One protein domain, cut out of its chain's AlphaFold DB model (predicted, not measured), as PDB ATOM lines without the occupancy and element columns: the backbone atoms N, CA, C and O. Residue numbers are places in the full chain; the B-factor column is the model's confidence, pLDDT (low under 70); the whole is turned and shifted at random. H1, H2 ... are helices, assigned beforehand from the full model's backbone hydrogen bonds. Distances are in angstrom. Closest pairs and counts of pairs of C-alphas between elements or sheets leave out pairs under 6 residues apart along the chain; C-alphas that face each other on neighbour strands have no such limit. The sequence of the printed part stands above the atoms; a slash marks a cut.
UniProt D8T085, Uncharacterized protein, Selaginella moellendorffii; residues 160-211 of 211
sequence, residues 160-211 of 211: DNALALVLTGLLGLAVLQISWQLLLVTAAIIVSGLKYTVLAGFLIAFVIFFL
ATOM      1  N   ASP A 160     -28.395  29.824  30.067       72.00
ATOM      2  CA  ASP A 160     -27.715  29.577  31.332       72.00
ATOM      3  C   ASP A 160     -28.653  29.043  32.426       72.00
ATOM      4  O   ASP A 160     -28.269  28.126  33.152       72.00
ATOM      5  N   ASN A 161     -29.903  29.519  32.511       76.19
ATOM      6  CA  ASN A 161     -30.870  29.013  33.495       76.19
ATOM      7  C   ASN A 161     -31.350  27.602  33.140       76.19
ATOM      8  O   ASN A 161     -31.453  26.741  34.016       76.19
ATOM      9  N   ALA A 162     -31.576  27.328  31.851       79.75
ATOM     10  CA  ALA A 162     -31.894  25.982  31.381       79.75
ATOM     11  C   ALA A 162     -30.721  25.018  31.617       79.75
ATOM     12  O   ALA A 162     -30.933  23.890  32.063       79.75
ATOM     13  N   LEU A 163     -29.478  25.460  31.391       83.19
ATOM     14  CA  LEU A 163     -28.294  24.663  31.718       83.19
ATOM     15  C   LEU A 163     -28.210  24.381  33.217       83.19
ATOM     16  O   LEU A 163     -27.925  23.248  33.600       83.19
ATOM     17  N   ALA A 164     -28.481  25.378  34.061       84.31
ATOM     18  CA  ALA A 164     -28.485  25.218  35.510       84.31
ATOM     19  C   ALA A 164     -29.560  24.220  35.965       84.31
ATOM     20  O   ALA A 164     -29.276  23.350  36.789       84.31
ATOM     21  N   LEU A 165     -30.763  24.281  35.390       84.31
ATOM     22  CA  LEU A 165     -31.846  23.332  35.659       84.31
ATOM     23  C   LEU A 165     -31.520  21.927  35.164       84.31
ATOM     24  O   LEU A 165     -31.780  20.963  35.877       84.31
ATOM     25  N   VAL A 166     -30.911  21.785  33.986       87.12
ATOM     26  CA  VAL A 166     -30.473  20.480  33.480       87.12
ATOM     27  C   VAL A 166     -29.373  19.913  34.367       87.12
ATOM     28  O   VAL A 166     -29.442  18.745  34.728       87.12
ATOM     29  N   LEU A 167     -28.389  20.716  34.775       88.94
ATOM     30  CA  LEU A 167     -27.299  20.264  35.641       88.94
ATOM     31  C   LEU A 167     -27.817  19.885  37.035       88.94
ATOM     32  O   LEU A 167     -27.430  18.852  37.579       88.94
ATOM     33  N   THR A 168     -28.740  20.679  37.578       89.44
ATOM     34  CA  THR A 168     -29.412  20.417  38.859       89.44
ATOM     35  C   THR A 168     -30.323  19.200  38.763       89.44
ATOM     36  O   THR A 168     -30.340  18.374  39.670       89.44
ATOM     37  N   GLY A 169     -31.027  19.027  37.647       91.00
ATOM     38  CA  GLY A 169     -31.843  17.854  37.364       91.00
ATOM     39  C   GLY A 169     -30.992  16.599  37.223       91.00
ATOM     40  O   GLY A 169     -31.329  15.570  37.791       91.00
ATOM     41  N   LEU A 170     -29.848  16.675  36.544       94.31
ATOM     42  CA  LEU A 170     -28.921  15.555  36.376       94.31
ATOM     43  C   LEU A 170     -28.240  15.196  37.704       94.31
ATOM     44  O   LEU A 170     -28.066  14.016  38.000       94.31
ATOM     45  N   LEU A 171     -27.938  16.191  38.541       92.69
ATOM     46  CA  LEU A 171     -27.471  15.985  39.911       92.69
ATOM     47  C   LEU A 171     -28.562  15.362  40.793       92.69
ATOM     48  O   LEU A 171     -28.293  14.393  41.498       92.69
ATOM     49  N   GLY A 172     -29.798  15.855  40.716       95.56
ATOM     50  CA  GLY A 172     -30.949  15.296  41.425       95.56
ATOM     51  C   GLY A 172     -31.252  13.866  40.985       95.56
ATOM     52  O   GLY A 172     -31.493  12.999  41.819       95.56
ATOM     53  N   LEU A 173     -31.133  13.582  39.687       93.31
ATOM     54  CA  LEU A 173     -31.226  12.235  39.138       93.31
ATOM     55  C   LEU A 173     -30.068  11.360  39.611       93.31
ATOM     56  O   LEU A 173     -30.310  10.209  39.941       93.31
ATOM     57  N   ALA A 174     -28.837  11.865  39.700       95.00
ATOM     58  CA  ALA A 174     -27.717  11.102  40.250       95.00
ATOM     59  C   ALA A 174     -27.948  10.745  41.727       95.00
ATOM     60  O   ALA A 174     -27.743   9.595  42.117       95.00
ATOM     61  N   VAL A 175     -28.442  11.690  42.532       94.81
ATOM     62  CA  VAL A 175     -28.848  11.431  43.922       94.81
ATOM     63  C   VAL A 175     -29.951  10.380  43.954       94.81
ATOM     64  O   VAL A 175     -29.818   9.387  44.662       94.81
ATOM     65  N   LEU A 176     -30.984  10.532  43.125       95.94
ATOM     66  CA  LEU A 176     -32.076   9.570  43.028       95.94
ATOM     67  C   LEU A 176     -31.583   8.182  42.595       95.94
ATOM     68  O   LEU A 176     -32.049   7.191  43.139       95.94
ATOM     69  N   GLN A 177     -30.622   8.092  41.673       94.62
ATOM     70  CA  GLN A 177     -30.014   6.833  41.236       94.62
ATOM     71  C   GLN A 177     -29.283   6.139  42.384       94.62
ATOM     72  O   GLN A 177     -29.495   4.950  42.614       94.62
ATOM     73  N   ILE A 178     -28.460   6.868  43.139       94.69
ATOM     74  CA  ILE A 178     -27.767   6.311  44.306       94.69
ATOM     75  C   ILE A 178     -28.784   5.915  45.386       94.69
ATOM     76  O   ILE A 178     -28.698   4.813  45.926       94.69
ATOM     77  N   SER A 179     -29.777   6.756  45.671       94.88
ATOM     78  CA  SER A 179     -30.841   6.452  46.633       94.88
ATOM     79  C   SER A 179     -31.644   5.220  46.226       94.88
ATOM     80  O   SER A 179     -31.924   4.367  47.066       94.88
ATOM     81  N   TRP A 180     -31.960   5.084  44.940       93.12
ATOM     82  CA  TRP A 180     -32.641   3.917  44.396       93.12
ATOM     83  C   TRP A 180     -31.779   2.659  44.517       93.12
ATOM     84  O   TRP A 180     -32.285   1.601  44.879       93.12
ATOM     85  N   GLN A 181     -30.464   2.763  44.287       90.50
ATOM     86  CA  GLN A 181     -29.537   1.652  44.508       90.50
ATOM     87  C   GLN A 181     -29.472   1.234  45.978       90.50
ATOM     88  O   GLN A 181     -29.560   0.040  46.258       90.50
ATOM     89  N   LEU A 182     -29.360   2.179  46.917       92.00
ATOM     90  CA  LEU A 182     -29.389   1.858  48.348       92.00
ATOM     91  C   LEU A 182     -30.712   1.186  48.724       92.00
ATOM     92  O   LEU A 182     -30.697   0.166  49.405       92.00
ATOM     93  N   LEU A 183     -31.837   1.695  48.219       92.00
ATOM     94  CA  LEU A 183     -33.154   1.115  48.464       92.00
ATOM     95  C   LEU A 183     -33.252  -0.321  47.937       92.00
ATOM     96  O   LEU A 183     -33.714  -1.195  48.663       92.00
ATOM     97  N   LEU A 184     -32.770  -0.593  46.721       89.81
ATOM     98  CA  LEU A 184     -32.771  -1.942  46.148       89.81
ATOM     99  C   LEU A 184     -31.815  -2.896  46.865       89.81
ATOM    100  O   LEU A 184     -32.166  -4.054  47.056       89.81
ATOM    101  N   VAL A 185     -30.627  -2.445  47.275       89.38
ATOM    102  CA  VAL A 185     -29.674  -3.282  48.023       89.38
ATOM    103  C   VAL A 185     -30.225  -3.602  49.409       89.38
ATOM    104  O   VAL A 185     -30.216  -4.763  49.816       89.38
ATOM    105  N   THR A 186     -30.771  -2.611  50.112       87.88
ATOM    106  CA  THR A 186     -31.457  -2.826  51.388       87.88
ATOM    107  C   THR A 186     -32.649  -3.762  51.210       87.88
ATOM    108  O   THR A 186     -32.772  -4.731  51.956       87.88
ATOM    109  N   ALA A 187     -33.477  -3.551  50.184       82.88
ATOM    110  CA  ALA A 187     -34.586  -4.442  49.861       82.88
ATOM    111  C   ALA A 187     -34.103  -5.857  49.518       82.88
ATOM    112  O   ALA A 187     -34.717  -6.815  49.961       82.88
ATOM    113  N   ALA A 188     -32.993  -6.021  48.797       86.19
ATOM    114  CA  ALA A 188     -32.427  -7.325  48.463       86.19
ATOM    115  C   ALA A 188     -31.879  -8.051  49.695       86.19
ATOM    116  O   ALA A 188     -32.065  -9.258  49.805       86.19
ATOM    117  N   ILE A 189     -31.246  -7.346  50.639       83.44
ATOM    118  CA  ILE A 189     -30.799  -7.930  51.914       83.44
ATOM    119  C   ILE A 189     -32.009  -8.370  52.734       83.44
ATOM    120  O   ILE A 189     -32.018  -9.492  53.238       83.44
ATOM    121  N   ILE A 190     -33.041  -7.524  52.811       81.31
ATOM    122  CA  ILE A 190     -34.311  -7.869  53.451       81.31
ATOM    123  C   ILE A 190     -34.878  -9.106  52.763       81.31
ATOM    124  O   ILE A 190     -34.954 -10.143  53.395       81.31
ATOM    125  N   VAL A 191     -35.169  -9.064  51.465       75.94
ATOM    126  CA  VAL A 191     -35.739 -10.182  50.698       75.94
ATOM    127  C   VAL A 191     -34.882 -11.443  50.786       75.94
ATOM    128  O   VAL A 191     -35.433 -12.532  50.882       75.94
ATOM    129  N   SER A 192     -33.554 -11.331  50.801       77.31
ATOM    130  CA  SER A 192     -32.643 -12.472  50.921       77.31
ATOM    131  C   SER A 192     -32.660 -13.090  52.315       77.31
ATOM    132  O   SER A 192     -32.698 -14.310  52.427       77.31
ATOM    133  N   GLY A 193     -32.652 -12.285  53.380       72.38
ATOM    134  CA  GLY A 193     -32.847 -12.785  54.749       72.38
ATOM    135  C   GLY A 193     -34.273 -13.283  54.983       72.38
ATOM    136  O   GLY A 193     -34.543 -14.100  55.856       72.38
ATOM    137  N   LEU A 194     -35.186 -12.821  54.145       67.44
ATOM    138  CA  LEU A 194     -36.605 -13.069  54.231       67.44
ATOM    139  C   LEU A 194     -37.006 -14.101  53.134       67.44
ATOM    140  O   LEU A 194     -38.180 -14.373  52.927       67.44
ATOM    141  N   LYS A 195     -36.041 -14.804  52.510       64.25
ATOM    142  CA  LYS A 195     -36.246 -15.830  51.457       64.25
ATOM    143  C   LYS A 195     -37.125 -17.021  51.865       64.25
ATOM    144  O   LYS A 195     -37.526 -17.789  50.998       64.25
ATOM    145  N   TYR A 196     -37.494 -17.119  53.140       65.94
ATOM    146  CA  TYR A 196     -38.548 -18.015  53.625       65.94
ATOM    147  C   TYR A 196     -39.755 -17.257  54.210       65.94
ATOM    148  O   TYR A 196     -40.895 -17.660  54.003       65.94
ATOM    149  N   THR A 197     -39.535 -16.108  54.854       66.75
ATOM    150  CA  THR A 197     -40.591 -15.326  55.517       66.75
ATOM    151  C   THR A 197     -41.335 -14.337  54.598       66.75
ATOM    152  O   THR A 197     -42.554 -14.243  54.719       66.75
ATOM    153  N   VAL A 198     -40.689 -13.627  53.651       69.12
ATOM    154  CA  VAL A 198     -41.403 -12.745  52.688       69.12
ATOM    155  C   VAL A 198     -42.226 -13.611  51.779       69.12
ATOM    156  O   VAL A 198     -43.346 -13.245  51.496       69.12
ATOM    157  N   LEU A 199     -41.666 -14.708  51.260       71.00
ATOM    158  CA  LEU A 199     -42.359 -15.466  50.226       71.00
ATOM    159  C   LEU A 199     -43.644 -16.076  50.799       71.00
ATOM    160  O   LEU A 199     -44.693 -15.970  50.175       71.00
ATOM    161  N   ALA A 200     -43.586 -16.592  52.033       75.69
ATOM    162  CA  ALA A 200     -44.761 -17.033  52.780       75.69
ATOM    163  C   ALA A 200     -45.719 -15.875  53.118       75.69
ATOM    164  O   ALA A 200     -46.919 -15.980  52.869       75.69
ATOM    165  N   GLY A 201     -45.210 -14.752  53.635       79.94
ATOM    166  CA  GLY A 201     -46.029 -13.578  53.958       79.94
ATOM    167  C   GLY A 201     -46.690 -12.940  52.731       79.94
ATOM    168  O   GLY A 201     -47.837 -12.514  52.801       79.94
ATOM    169  N   PHE A 202     -46.003 -12.927  51.592       80.19
ATOM    170  CA  PHE A 202     -46.478 -12.411  50.314       80.19
ATOM    171  C   PHE A 202     -47.519 -13.347  49.701       80.19
ATOM    172  O   PHE A 202     -48.536 -12.857  49.224       80.19
ATOM    173  N   LEU A 203     -47.335 -14.674  49.789       78.25
ATOM    174  CA  LEU A 203     -48.380 -15.641  49.431       78.25
ATOM    175  C   LEU A 203     -49.643 -15.435  50.276       78.25
ATOM    176  O   LEU A 203     -50.738 -15.380  49.728       78.25
ATOM    177  N   ILE A 204     -49.498 -15.289  51.597       83.62
ATOM    178  CA  ILE A 204     -50.627 -15.071  52.515       83.62
ATOM    179  C   ILE A 204     -51.328 -13.743  52.220       83.62
ATOM    180  O   ILE A 204     -52.553 -13.708  52.138       83.62
ATOM    181  N   ALA A 205     -50.574 -12.664  52.012       83.31
ATOM    182  CA  ALA A 205     -51.135 -11.367  51.646       83.31
ATOM    183  C   ALA A 205     -51.887 -11.430  50.307       83.31
ATOM    184  O   ALA A 205     -52.980 -10.880  50.206       83.31
ATOM    185  N   PHE A 206     -51.351 -12.138  49.305       85.81
ATOM    186  CA  PHE A 206     -52.033 -12.358  48.027       85.81
ATOM    187  C   PHE A 206     -53.319 -13.178  48.174       85.81
ATOM    188  O   PHE A 206     -54.316 -12.835  47.550       85.81
ATOM    189  N   VAL A 207     -53.319 -14.225  49.006       85.12
ATOM    190  CA  VAL A 207     -54.517 -15.032  49.288       85.12
ATOM    191  C   VAL A 207     -55.582 -14.199  49.996       85.12
ATOM    192  O   VAL A 207     -56.724 -14.219  49.565       85.12
ATOM    193  N   ILE A 208     -55.223 -13.431  51.030       89.94
ATOM    194  CA  ILE A 208     -56.174 -12.569  51.754       89.94
ATOM    195  C   ILE A 208     -56.723 -11.459  50.852       89.94
ATOM    196  O   ILE A 208     -57.882 -11.094  50.972       89.94
ATOM    197  N   PHE A 209     -55.906 -10.906  49.959       86.44
ATOM    198  CA  PHE A 209     -56.344  -9.854  49.044       86.44
ATOM    199  C   PHE A 209     -57.335 -10.353  47.976       86.44
ATOM    200  O   PHE A 209     -58.165  -9.575  47.511       86.44
ATOM    201  N   PHE A 210     -57.236 -11.622  47.569       69.19
ATOM    202  CA  PHE A 210     -58.090 -12.227  46.538       69.19
ATOM    203  C   PHE A 210     -59.275 -13.045  47.078       69.19
ATOM    204  O   PHE A 210     -60.098 -13.486  46.273       69.19
ATOM    205  N   LEU A 211     -59.346 -13.275  48.393       74.50
ATOM    206  CA  LEU A 211     -60.449 -13.956  49.082       74.50
ATOM    207  C   LEU A 211     -61.523 -12.950  49.515       74.50
ATOM    208  O   LEU A 211     -62.718 -13.289  49.368       74.50
TER     209      LEU A 211
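This is residues 160 to 211 of the 211 residues of an uncharacterized protein of Selaginella moellendorffii (UniProt D8T085). One long helix, H1, and a shorter one, H2, meet near their ends through a tight link and make an L, with H1 as the long arm and H2 as the short arm. Nothing packs along either arm. The printed part has 52 residues with two named helices, H1 then H2, and no named strand; its class is all helix. It is extended, with a radius of gyration of the C-alphas of 18.8 A, and its C-alphas span 56 by 26 by 5 A.

H1, residues 160 to 193, is close to but not clearly touching H2, residues 197 to 210, with 1 pair of C-alphas within 8 A. The closest C-alphas, those of Val 191 and Val 198, are 6.5 A apart. Their lines are about perpendicular, at 78 degrees. In H1 and H2 every O i to N i+4 pair is within hydrogen-bond range.

H1 begins with C-alpha 160 at (-27.715, 29.577, 31.332) and measures 48.7 A from first to last C-alpha. H2 measures 19.9 A and ends with C-alpha 210 at (-58.090, -12.227, 46.538).

The C-alphas of Asp 160 and Leu 211, the two farthest apart, are 57.3 A apart. The printed part has no cut. Confidence is low, with pLDDT under 70, at residues 194 to 198 and residue 210.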